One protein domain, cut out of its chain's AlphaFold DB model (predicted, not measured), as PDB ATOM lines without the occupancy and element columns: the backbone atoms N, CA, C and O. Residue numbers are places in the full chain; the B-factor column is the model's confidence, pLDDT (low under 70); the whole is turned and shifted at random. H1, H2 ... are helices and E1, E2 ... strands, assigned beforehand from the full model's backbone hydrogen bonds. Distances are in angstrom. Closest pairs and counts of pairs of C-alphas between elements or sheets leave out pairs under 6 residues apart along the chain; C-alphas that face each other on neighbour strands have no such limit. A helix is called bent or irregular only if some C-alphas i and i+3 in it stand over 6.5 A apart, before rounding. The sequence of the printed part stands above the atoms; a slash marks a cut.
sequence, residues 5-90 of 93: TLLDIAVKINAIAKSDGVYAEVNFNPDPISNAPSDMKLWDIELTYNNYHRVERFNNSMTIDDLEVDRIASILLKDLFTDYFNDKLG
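This is residues 5 to 90 of the 93 residues of an uncharacterized protein of Parcubacteria group bacterium (UniProt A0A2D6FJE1). A small twisted sheet of three strands is covered on one face by two helices and left bare on the other, making two layers: H1 runs along the edge strand E1, while the longer H2 crosses E2 and E3 slantwise. The link between E1 and E2 makes a loop beyond one end of the sheet, where residues 34 to 39 stick out. The printed part has 86 residues, with two named helices and three named strands in the order H1, E1, E2, E3, H2; the class is mixed, helices and strands. The sheet's order is E1, E2, E3, antiparallel throughout. The whole is compact, with a radius of gyration of the C-alphas of 13.5 A, and flat, spanning 39 by 31 by 16 A.

Strands E1, residues 22 to 27, E2, residues 42 to 49, and E3, residues 52 to 59, form a meander, each strand the antiparallel neighbour of the one before. The sheet is only just strongly twisted, its C-alphas lying up to 4.1 A off the best plane. The hairpin of E1 and E2, at 162 degrees, has N 25 and O 46 within hydrogen-bond range at 2.9 A. The hairpin of E2 and E3, at 159 degrees, has N 47 and O 54 at 2.8 A. H1, residues 5 to 20, is on the sheet at a height of 8.0 A, over E1 and along the strands, at 8 degrees to E1 on the local plane; the closest C-alphas of H1 and E1 are those of Ala 10 and Ala 24, 5.1 A apart. H2, residues 66 to 88, is on the same face at a height of 9.4 A, over E2 and E3 and slantwise to the strands, at 36 degrees to E3 on the local plane. The closest C-alphas of H2 and E3 are those of Leu 80 and Arg 54, 6.2 A apart. The helices touch, closest at the C-alphas of Ile 9 and Val 69, 5.3 A apart, with a steep tilt of 49 degrees, running the same way. O i to N i+4 pairs are within hydrogen-bond range in 9 of 12 for H1 and 18 of 19 for H2.

E1, residues 22 to 27, is 16.7 A long; E2, residues 42 to 49, 23.0 A; and E3, residues 52 to 59, 23.6 A. H1, residues 5 to 20, begins at C-alpha 5 (6.124, 38.757, 96.917) and is 23.0 A long, with a kink of 33 degrees near residue 14; it is irregular, C-alphas 16 and 19 being 7.4 A apart. H2, residues 66 to 88, is 33.5 A long and ends at C-alpha 88 (36.671, 38.996, 105.545).

The two C-alphas farthest apart, those of Asp 39 and Leu 89, are 40.5 A apart. The printed part has no cut. The link from E1 to E2, residues 28 to 41, is long. Residues 32 to 40 have pLDDT under 70; the mean of the printed part is 87.6.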
ATOM      1  N   THR A   5       5.491  37.775  96.011       76.75
ATOM      2  CA  THR A   5       6.124  38.757  96.917       76.75
ATOM      3  C   THR A   5       7.603  38.488  97.198       76.75
ATOM      4  O   THR A   5       8.372  39.431  97.354       76.75
ATOM      5  N   LEU A   6       8.057  37.234  97.149       85.38
ATOM      6  CA  LEU A   6       9.495  36.915  97.157       85.38
ATOM      7  C   LEU A   6      10.207  37.335  95.871       85.38
ATOM      8  O   LEU A   6      11.331  37.835  95.920       85.38
ATOM      9  N   LEU A   7       9.534  37.190  94.726       89.62
ATOM     10  CA  LEU A   7      10.040  37.729  93.469       89.62
ATOM     11  C   LEU A   7      10.119  39.259  93.537       89.62
ATOM     12  O   LEU A   7      11.116  39.828  93.103       89.62
ATOM     13  N   ASP A   8       9.124  39.914  94.141       91.00
ATOM     14  CA  ASP A   8       9.106  41.364  94.346       91.00
ATOM     15  C   ASP A   8      10.289  41.819  95.228       91.00
ATOM     16  O   ASP A   8      10.942  42.812  94.901       91.00
ATOM     17  N   ILE A   9      10.647  41.061  96.276       92.19
ATOM     18  CA  ILE A   9      11.855  41.307  97.091       92.19
ATOM     19  C   ILE A   9      13.125  41.209  96.237       92.19
ATOM     20  O   ILE A   9      13.940  42.134  96.246       92.19
ATOM     21  N   ALA A  10      13.301  40.127  95.473       93.81
ATOM     22  CA  ALA A  10      14.489  39.952  94.633       93.81
ATOM     23  C   ALA A  10      14.596  41.039  93.550       93.81
ATOM     24  O   ALA A  10      15.676  41.588  93.315       93.81
ATOM     25  N   VAL A  11      13.477  41.410  92.923       94.88
ATOM     26  CA  VAL A  11      13.405  42.531  91.974       94.88
ATOM     27  C   VAL A  11      13.788  43.840  92.658       94.88
ATOM     28  O   VAL A  11      14.583  44.597  92.099       94.88
ATOM     29  N   LYS A  12      13.285  44.100  93.872       94.94
ATOM     30  CA  LYS A  12      13.615  45.310  94.630       94.94
ATOM     31  C   LYS A  12      15.106  45.387  94.944       94.94
ATOM     32  O   LYS A  12      15.711  46.420  94.671       94.94
ATOM     33  N   ILE A  13      15.705  44.305  95.446       96.00
ATOM     34  CA  ILE A  13      17.146  44.230  95.743       96.00
ATOM     35  C   ILE A  13      17.971  44.488  94.477       96.00
ATOM     36  O   ILE A  13      18.848  45.353  94.474       96.00
ATOM     37  N   ASN A  14      17.651  43.801  93.378       96.25
ATOM     38  CA  ASN A  14      18.343  43.985  92.102       96.25
ATOM     39  C   ASN A  14      18.175  45.404  91.535       96.25
ATOM     40  O   ASN A  14      19.066  45.899  90.849       96.25
ATOM     41  N   ALA A  15      17.054  46.076  91.798       95.44
ATOM     42  CA  ALA A  15      16.850  47.450  91.357       95.44
ATOM     43  C   ALA A  15      17.734  48.449  92.123       95.44
ATOM     44  O   ALA A  15      18.166  49.437  91.533       95.44
ATOM     45  N   ILE A  16      18.003  48.206  93.412       94.19
ATOM     46  CA  ILE A  16      18.701  49.171  94.279       94.19
ATOM     47  C   ILE A  16      20.196  48.896  94.457       94.19
ATOM     48  O   ILE A  16      20.945  49.849  94.613       94.19
ATOM     49  N   ALA A  17      20.634  47.632  94.432       93.06
ATOM     50  CA  ALA A  17      21.992  47.240  94.836       93.06
ATOM     51  C   ALA A  17      22.811  46.576  93.715       93.06
ATOM     52  O   ALA A  17      23.977  46.225  93.904       93.06
ATOM     53  N   LYS A  18      22.245  46.417  92.510       92.19
ATOM     54  CA  LYS A  18      22.966  45.815  91.377       92.19
ATOM     55  C   LYS A  18      24.160  46.646  90.916       92.19
ATOM     56  O   LYS A  18      25.165  46.077  90.497       92.19
ATOM     57  N   SER A  19      24.081  47.975  91.016       92.19
ATOM     58  CA  SER A  19      25.228  48.861  90.762       92.19
ATOM     59  C   SER A  19      26.379  48.630  91.737       92.19
ATOM     60  O   SER A  19      27.531  48.842  91.369       92.19
ATOM     61  N   ASP A  20      26.071  48.148  92.940       91.88
ATOM     62  CA  ASP A  20      27.051  47.823  93.972       91.88
ATOM     63  C   ASP A  20      27.574  46.386  93.833       91.88
ATOM     64  O   ASP A  20      28.392  45.953  94.633       91.88
ATOM     65  N   GLY A  21      27.139  45.638  92.811       94.00
ATOM     66  CA  GLY A  21      27.570  44.262  92.557       94.00
ATOM     67  C   GLY A  21      26.773  43.196  93.310       94.00
ATOM     68  O   GLY A  21      27.235  42.058  93.389       94.00
ATOM     69  N   VAL A  22      25.600  43.539  93.857       97.19
ATOM     70  CA  VAL A  22      24.680  42.566  94.462       97.19
ATOM     71  C   VAL A  22      23.770  41.958  93.396       97.19
ATOM     72  O   VAL A  22      23.207  42.671  92.562       97.19
ATOM     73  N   TYR A  23      23.584  40.642  93.449       97.00
ATOM     74  CA  TYR A  23      22.581  39.926  92.664       97.00
ATOM     75  C   TYR A  23      21.665  39.129  93.588       97.00
ATOM     76  O   TYR A  23      22.157  38.490  94.511       97.00
ATOM     77  N   ALA A  24      20.354  39.180  93.348       96.19
ATOM     78  CA  ALA A  24      19.359  38.413  94.090       96.19
ATOM     79  C   ALA A  24      18.533  37.517  93.161       96.19
ATOM     80  O   ALA A  24      18.023  37.986  92.140       96.19
ATOM     81  N   GLU A  25      18.340  36.258  93.539       94.69
ATOM     82  CA  GLU A  25      17.508  35.295  92.815       94.69
ATOM     83  C   GLU A  25      16.652  34.453  93.760       94.69
ATOM     84  O   GLU A  25      16.974  34.301  94.933       94.69
ATOM     85  N   VAL A  26      15.529  33.935  93.253       91.25
ATOM     86  CA  VAL A  26      14.588  33.129  94.041       91.25
ATOM     87  C   VAL A  26      14.568  31.702  93.516       91.25
ATOM     88  O   VAL A  26      14.304  31.476  92.333       91.25
ATOM     89  N   ASN A  27      14.762  30.739  94.410       88.88
ATOM     90  CA  ASN A  27      14.537  29.329  94.141       88.88
ATOM     91  C   ASN A  27      13.227  28.874  94.804       88.88
ATOM     92  O   ASN A  27      13.131  28.739  96.023       88.88
ATOM     93  N   PHE A  28      12.210  28.608  93.983       82.62
ATOM     94  CA  PHE A  28      10.888  28.161  94.438       82.62
ATOM     95  C   PHE A  28      10.805  26.662  94.754       82.62
ATOM     96  O   PHE A  28       9.748  26.184  95.172       82.62
ATOM     97  N   ASN A  29      11.880  25.910  94.514       79.62
ATOM     98  CA  ASN A  29      11.940  24.481  94.781       79.62
ATOM     99  C   ASN A  29      13.331  24.091  95.319       79.62
ATOM    100  O   ASN A  29      14.075  23.380  94.640       79.62
ATOM    101  N   PRO A  30      13.709  24.600  96.505       78.25
ATOM    102  CA  PRO A  30      14.968  24.260  97.144       78.25
ATOM    103  C   PRO A  30      14.982  22.797  97.590       78.25
ATOM    104  O   PRO A  30      13.932  22.168  97.753       78.25
ATOM    105  N   ASP A  31      16.184  22.264  97.817       77.12
ATOM    106  CA  ASP A  31      16.344  20.895  98.299       77.12
ATOM    107  C   ASP A  31      15.566  20.676  99.611       77.12
ATOM    108  O   ASP A  31      15.598  21.525 100.514       77.12
ATOM    109  N   PRO A  32      14.863  19.538  99.749       69.06
ATOM    110  CA  PRO A  32      14.051  19.264 100.922       69.06
ATOM    111  C   PRO A  32      14.920  19.177 102.182       69.06
ATOM    112  O   PRO A  32      15.907  18.443 102.237       69.06
ATOM    113  N   ILE A  33      14.521  19.893 103.236       69.69
ATOM    114  CA  ILE A  33      15.144  19.758 104.557       69.69
ATOM    115  C   ILE A  33      14.613  18.480 105.202       69.69
ATOM    116  O   ILE A  33      13.400  18.290 105.272       69.69
ATOM    117  N   SER A  34      15.501  17.652 105.757       64.62
ATOM    118  CA  SER A  34      15.174  16.351 106.367       64.62
ATOM    119  C   SER A  34      14.169  16.388 107.532       64.62
ATOM    120  O   SER A  34      13.771  15.330 108.003       64.62
ATOM    121  N   ASN A  35      13.721  17.572 107.965       66.88
ATOM    122  CA  ASN A  35      12.781  17.783 109.069       66.88
ATOM    123  C   ASN A  35      11.662  18.797 108.750       66.88
ATOM    124  O   ASN A  35      10.979  19.257 109.667       66.88
ATOM    125  N   ALA A  36      11.481  19.196 107.487       64.56
ATOM    126  CA  ALA A  36      10.352  20.050 107.129       64.56
ATOM    127  C   ALA A  36       9.042  19.234 107.155       64.56
ATOM    128  O   ALA A  36       9.036  18.089 106.693       64.56
ATOM    129  N   PRO A  37       7.928  19.786 107.672       68.50
ATOM    130  CA  PRO A  37       6.612  19.172 107.516       68.50
ATOM    131  C   PRO A  37       6.326  18.877 106.036       68.50
ATOM    132  O   PRO A  37       6.640  19.699 105.177       68.50
ATOM    133  N   SER A  38       5.721  17.724 105.733       67.06
ATOM    134  CA  SER A  38       5.493  17.221 104.360       67.06
ATOM    135  C   SER A  38       4.714  18.166 103.434       67.06
ATOM    136  O   SER A  38       4.741  18.034 102.214       67.06
ATOM    137  N   ASP A  39       3.989  19.091 104.038       66.94
ATOM    138  CA  ASP A  39       3.014  20.005 103.471       66.94
ATOM    139  C   ASP A  39       3.540  21.450 103.405       66.94
ATOM    140  O   ASP A  39       2.922  22.310 102.772       66.94
ATOM    141  N   MET A  40       4.715  21.714 103.984       68.31
ATOM    142  CA  MET A  40       5.394  23.005 103.918       68.31
ATOM    143  C   MET A  40       6.254  23.071 102.653       68.31
ATOM    144  O   MET A  40       7.183  22.276 102.492       68.31
ATOM    145  N   LYS A  41       5.987  24.033 101.759       72.56
ATOM    146  CA  LYS A  41       6.935  24.350 100.682       72.56
ATOM    147  C   LYS A  41       7.868  25.448 101.172       72.56
ATOM    148  O   LYS A  41       7.447  26.426 101.786       72.56
ATOM    149  N   LEU A  42       9.149  25.268 100.912       81.31
ATOM    150  CA  LEU A  42      10.181  26.231 101.263       81.31
ATOM    151  C   LEU A  42      10.598  26.956  99.993       81.31
ATOM    152  O   LEU A  42      10.607  26.347  98.928       81.31
ATOM    153  N   TRP A  43      10.915  28.236 100.106       85.88
ATOM    154  CA  TRP A  43      11.432  29.062  99.021       85.88
ATOM    155  C   TRP A  43      12.704  29.746  99.498       85.88
ATOM    156  O   TRP A  43      12.740  30.228 100.627       85.88
ATOM    157  N   ASP A  44      13.718  29.813  98.648       89.81
ATOM    158  CA  ASP A  44      14.985  30.461  98.978       89.81
ATOM    159  C   ASP A  44      15.132  31.758  98.199       89.81
ATOM    160  O   ASP A  44      14.789  31.814  97.018       89.81
ATOM    161  N   ILE A  45      15.676  32.781  98.849       92.38
ATOM    162  CA  ILE A  45      16.281  33.921  98.169       92.38
ATOM    163  C   ILE A  45      17.792  33.851  98.371       92.38
ATOM    164  O   ILE A  45      18.286  33.850  99.500       92.38
ATOM    165  N   GLU A  46      18.522  33.766  97.268       94.94
ATOM    166  CA  GLU A  46      19.977  33.795  97.259       94.94
ATOM    167  C   GLU A  46      20.447  35.201  96.898       94.94
ATOM    168  O   GLU A  46      20.019  35.775  95.897       94.94
ATOM    169  N   LEU A  47      21.325  35.759  97.730       96.75
ATOM    170  CA  LEU A  47      22.028  37.006  97.488       96.75
ATOM    171  C   LEU A  47      23.509  36.709  97.263       96.75
ATOM    172  O   LEU A  47      24.164  36.097  98.106       96.75
ATOM    173  N   THR A  48      24.049  37.205  96.155       96.75
ATOM    174  CA  THR A  48      25.471  37.108  95.820       96.75
ATOM    175  C   THR A  48      26.117  38.489  95.855       96.75
ATOM    176  O   THR A  48      25.611  39.425  95.235       96.75
ATOM    177  N   TYR A  49      27.259  38.611  96.531       96.62
ATOM    178  CA  TYR A  49      28.110  39.803  96.518       96.62
ATOM    179  C   TYR A  49      29.588  39.404  96.548       96.62
ATOM    180  O   TYR A  49      30.042  38.761  97.487       96.62
ATOM    181  N   ASN A  50      30.361  39.781  95.524       94.06
ATOM    182  CA  ASN A  50      31.806  39.507  95.444       94.06
ATOM    183  C   ASN A  50      32.197  38.031  95.731       94.06
ATOM    184  O   ASN A  50      33.111  37.758  96.512       94.06
ATOM    185  N   ASN A  51      31.486  37.083  95.103       89.88
ATOM    186  CA  ASN A  51      31.599  35.624  95.298       89.88
ATOM    187  C   ASN A  51      31.230  35.107  96.703       89.88
ATOM    188  O   ASN A  51      31.485  33.945  97.014       89.88
ATOM    189  N   TYR A  52      30.657  35.949  97.562       93.50
ATOM    190  CA  TYR A  52      30.020  35.524  98.801       93.50
ATOM    191  C   TYR A  52      28.529  35.305  98.555       93.50
ATOM    192  O   TYR A  52      27.883  36.133  97.912       93.50
ATOM    193  N   HIS A  53      28.005  34.201  99.079       93.31
ATOM    194  CA  HIS A  53      26.629  33.763  98.881       93.31
ATOM    195  C   HIS A  53      25.917  33.720 100.227       93.31
ATOM    196  O   HIS A  53      26.400  33.093 101.170       93.31
ATOM    197  N   ARG A  54      24.752  34.361 100.307       93.00
ATOM    198  CA  ARG A  54      23.833  34.250 101.437       93.00
ATOM    199  C   ARG A  54      22.508  33.711 100.930       93.00
ATOM    200  O   ARG A  54      21.905  34.313 100.050       93.00
ATOM    201  N   VAL A  55      22.036  32.625 101.529       92.75
ATOM    202  CA  VAL A  55      20.717  32.061 101.237       92.75
ATOM    203  C   VAL A  55      19.823  32.272 102.449       92.75
ATOM    204  O   VAL A  55      20.169  31.845 103.549       92.75
ATOM    205  N   GLU A  56      18.682  32.923 102.248       91.75
ATOM    206  CA  GLU A  56      17.639  33.051 103.264       91.75
ATOM    207  C   GLU A  56      16.405  32.258 102.835       91.75
ATOM    208  O   GLU A  56      15.980  32.323 101.678       91.75
ATOM    209  N   ARG A  57      15.823  31.507 103.772       88.38
ATOM    210  CA  ARG A  57      14.754  30.552 103.488       88.38
ATOM    211  C   ARG A  57      13.431  30.998 104.087       88.38
ATOM    212  O   ARG A  57      13.324  31.279 105.276       88.38
ATOM    213  N   PHE A  58      12.395  30.971 103.263       86.06
ATOM    214  CA  PHE A  58      11.051  31.415 103.591       86.06
ATOM    215  C   PHE A  58      10.050  30.267 103.498       86.06
ATOM    216  O   PHE A  58      10.153  29.369 102.663       86.06
ATOM    217  N   ASN A  59       9.042  30.320 104.366       81.12
ATOM    218  CA  ASN A  59       7.868  29.467 104.256       81.12
ATOM    219  C   ASN A  59       6.940  30.027 103.174       81.12
ATOM    220  O   ASN A  59       6.558  31.194 103.244       81.12
ATOM    221  N   ASN A  60       6.511  29.194 102.227       74.56
ATOM    222  CA  ASN A  60       5.571  29.595 101.184       74.56
ATOM    223  C   ASN A  60       4.195  30.036 101.712       74.56
ATOM    224  O   ASN A  60       3.444  30.694 100.998       74.56
ATOM    225  N   SER A  61       3.836  29.654 102.939       76.81
ATOM    226  CA  SER A  61       2.595  30.085 103.584       76.81
ATOM    227  C   SER A  61       2.721  31.434 104.301       76.81
ATOM    228  O   SER A  61       1.745  31.888 104.900       76.81
ATOM    229  N   MET A  62       3.906  32.053 104.311       77.00
ATOM    230  CA  MET A  62       4.106  33.378 104.890       77.00
ATOM    231  C   MET A  62       3.453  34.429 103.990       77.00
ATOM    232  O   MET A  62       3.779  34.550 102.811       77.00
ATOM    233  N   THR A  63       2.526  35.201 104.551       79.81
ATOM    234  CA  THR A  63       1.990  36.381 103.871       79.81
ATOM    235  C   THR A  63       3.000  37.506 104.033       79.81
ATOM    236  O   THR A  63       3.297  37.875 105.161       79.81
ATOM    237  N   ILE A  64       3.510  38.011 102.914       81.12
ATOM    238  CA  ILE A  64       4.398  39.172 102.858       81.12
ATOM    239  C   ILE A  64       3.629  40.270 102.133       81.12
ATOM    240  O   ILE A  64       3.226  40.064 100.986       81.12
ATOM    241  N   ASP A  65       3.380  41.396 102.789       84.19
ATOM    242  CA  ASP A  65       2.777  42.566 102.149       84.19
ATOM    243  C   ASP A  65       3.821  43.488 101.483       84.19
ATOM    244  O   ASP A  65       5.031  43.308 101.620       84.19
ATOM    245  N   ASP A  66       3.358  44.484 100.721       80.19
ATOM    246  CA  ASP A  66       4.247  45.373  99.960       80.19
ATOM    247  C   ASP A  66       5.142  46.255 100.876       80.19
ATOM    248  O   ASP A  66       6.227  46.661 100.462       80.19
ATOM    249  N   LEU A  67       4.736  46.534 102.125       82.12
ATOM    250  CA  LEU A  67       5.567  47.235 103.123       82.12
ATOM    251  C   LEU A  67       6.654  46.308 103.678       82.12
ATOM    252  O   LEU A  67       7.789  46.731 103.924       82.12
ATOM    253  N   GLU A  68       6.317  45.036 103.865       87.81
ATOM    254  CA  GLU A  68       7.252  43.998 104.273       87.81
ATOM    255  C   GLU A  68       8.294  43.713 103.190       87.81
ATOM    256  O   GLU A  68       9.435  43.439 103.547       87.81
ATOM    257  N   VAL A  69       7.975  43.874 101.898       90.44
ATOM    258  CA  VAL A  69       8.957  43.747 100.802       90.44
ATOM    259  C   VAL A  69      10.152  44.680 101.014       90.44
ATOM    260  O   VAL A  69      11.299  44.227 101.015       90.44
ATOM    261  N   ASP A  70       9.905  45.972 101.247       90.69
ATOM    262  CA  ASP A  70      10.975  46.960 101.446       90.69
ATOM    263  C   ASP A  70      11.768  46.689 102.730       90.69
ATOM    264  O   ASP A  70      12.999  46.794 102.760       90.69
ATOM    265  N   ARG A  71      11.063  46.295 103.795       92.19
ATOM    266  CA  ARG A  71      11.686  45.945 105.070       92.19
ATOM    267  C   ARG A  71      12.580  44.710 104.941       92.19
ATOM    268  O   ARG A  71      13.711  44.741 105.421       92.19
ATOM    269  N   ILE A  72      12.091  43.642 104.318       93.00
ATOM    270  CA  ILE A  72      12.826  42.386 104.137       93.00
ATOM    271  C   ILE A  72      14.022  42.615 103.214       93.00
ATOM    272  O   ILE A  72      15.124  42.208 103.565       93.00
ATOM    273  N   ALA A  73      13.860  43.344 102.104       93.88
ATOM    274  CA  ALA A  73      14.973  43.693 101.218       93.88
ATOM    275  C   ALA A  73      16.106  44.425 101.964       93.88
ATOM    276  O   ALA A  73      17.280  44.099 101.793       93.88
ATOM    277  N   SER A  74      15.752  45.381 102.830       94.62
ATOM    278  CA  SER A  74      16.715  46.116 103.659       94.62
ATOM    279  C   SER A  74      17.441  45.213 104.664       94.62
ATOM    280  O   SER A  74      18.662  45.301 104.801       94.62
ATOM    281  N   ILE A  75      16.712  44.309 105.331       95.25
ATOM    282  CA  ILE A  75      17.291  43.332 106.269       95.25
ATOM    283  C   ILE A  75      18.264  42.401 105.538       95.25
ATOM    284  O   ILE A  75      19.417  42.301 105.942       95.25
ATOM    285  N   LEU A  76      17.841  41.797 104.424       95.62
ATOM    286  CA  LEU A  76      18.663  40.859 103.655       95.62
ATOM    287  C   LEU A  76      19.968  41.493 103.161       95.62
ATOM    288  O   LEU A  76      21.024  40.869 103.240       95.62
ATOM    289  N   LEU A  77      19.919  42.742 102.687       96.12
ATOM    290  CA  LEU A  77      21.115  43.477 102.270       96.12
ATOM    291  C   LEU A  77      22.042  43.787 103.443       96.12
ATOM    292  O   LEU A  77      23.255  43.599 103.338       96.12
ATOM    293  N   LYS A  78      21.488  44.256 104.565       95.88
ATOM    294  CA  LYS A  78      22.275  44.532 105.768       95.88
ATOM    295  C   LYS A  78      22.994  43.272 106.240       95.88
ATOM    296  O   LYS A  78      24.185  43.343 106.552       95.88
ATOM    297  N   ASP A  79      22.288  42.152 106.279       94.81
ATOM    298  CA  ASP A  79      22.827  40.887 106.759       94.81
ATOM    299  C   ASP A  79      23.862  40.320 105.776       94.81
ATOM    300  O   ASP A  79      24.928  39.895 106.209       94.81
ATOM    301  N   LEU A  80      23.629  40.418 104.458       95.94
ATOM    302  CA  LEU A  80      24.623  40.072 103.430       95.94
ATOM    303  C   LEU A  80      25.943  40.824 103.634       95.94
ATOM    304  O   LEU A  80      27.005  40.206 103.669       95.94
ATOM    305  N   PHE A  81      25.892  42.152 103.756       95.06
ATOM    306  CA  PHE A  81      27.108  42.948 103.920       95.06
ATOM    307  C   PHE A  81      27.772  42.697 105.271       95.06
ATOM    308  O   PHE A  81      28.994  42.579 105.331       95.06
ATOM    309  N   THR A  82      26.985  42.600 106.343       94.12
ATOM    310  CA  THR A  82      27.508  42.318 107.685       94.12
ATOM    311  C   THR A  82      28.259  40.992 107.697       94.12
ATOM    312  O   THR A  82      29.415  40.959 108.112       94.12
ATOM    313  N   ASP A  83      27.655  39.929 107.172       92.88
ATOM    314  CA  ASP A  83      28.275  38.608 107.152       92.88
ATOM    315  C   ASP A  83      29.491  38.560 106.230       92.88
ATOM    316  O   ASP A  83      30.535  38.049 106.633       92.88
ATOM    317  N   TYR A  84      29.411  39.171 105.045       94.62
ATOM    318  CA  TYR A  84      30.551  39.293 104.140       94.62
ATOM    319  C   TYR A  84      31.747  39.984 104.811       94.62
ATOM    320  O   TYR A  84      32.872  39.486 104.750       94.62
ATOM    321  N   PHE A  85      31.536  41.135 105.459       94.12
ATOM    322  CA  PHE A  85      32.636  41.855 106.104       94.12
ATOM    323  C   PHE A  85      33.141  41.129 107.350       94.12
ATOM    324  O   PHE A  85      34.349  41.113 107.577       94.12
ATOM    325  N   ASN A  86      32.262  40.485 108.119       93.00
ATOM    326  CA  ASN A  86      32.675  39.664 109.252       93.00
ATOM    327  C   ASN A  86      33.541  38.479 108.803       93.00
ATOM    328  O   ASN A  86      34.578  38.232 109.418       93.00
ATOM    329  N   ASP A  87      33.171  37.792 107.718       90.31
ATOM    330  CA  ASP A  87      33.968  36.716 107.114       90.31
ATOM    331  C   ASP A  87      35.348  37.232 106.672       90.31
ATOM    332  O   ASP A  87      36.380  36.685 107.060       90.31
ATOM    333  N   LYS A  88      35.400  38.373 105.967       90.31
ATOM    334  CA  LYS A  88      36.671  38.996 105.545       90.31
ATOM    335  C   LYS A  88      37.566  39.432 106.699       90.31
ATOM    336  O   LYS A  88      38.786  39.440 106.544       90.31
ATOM    337  N   LEU A  89      36.978  39.813 107.827       91.38
ATOM    338  CA  LEU A  89      37.706  40.192 109.036       91.38
ATOM    339  C   LEU A  89      38.090  38.983 109.904       91.38
ATOM    340  O   LEU A  89      38.796  39.163 110.895       91.38
ATOM    341  N   GLY A  90      37.652  37.768 109.550       86.88
ATOM    342  CA  GLY A  90      37.881  36.560 110.346       86.88
ATOM    343  C   GLY A  90      37.122  36.561 111.678       86.88
ATOM    344  O   GLY A  90      37.607  36.004 112.659       86.88
TER     345      GLY A  90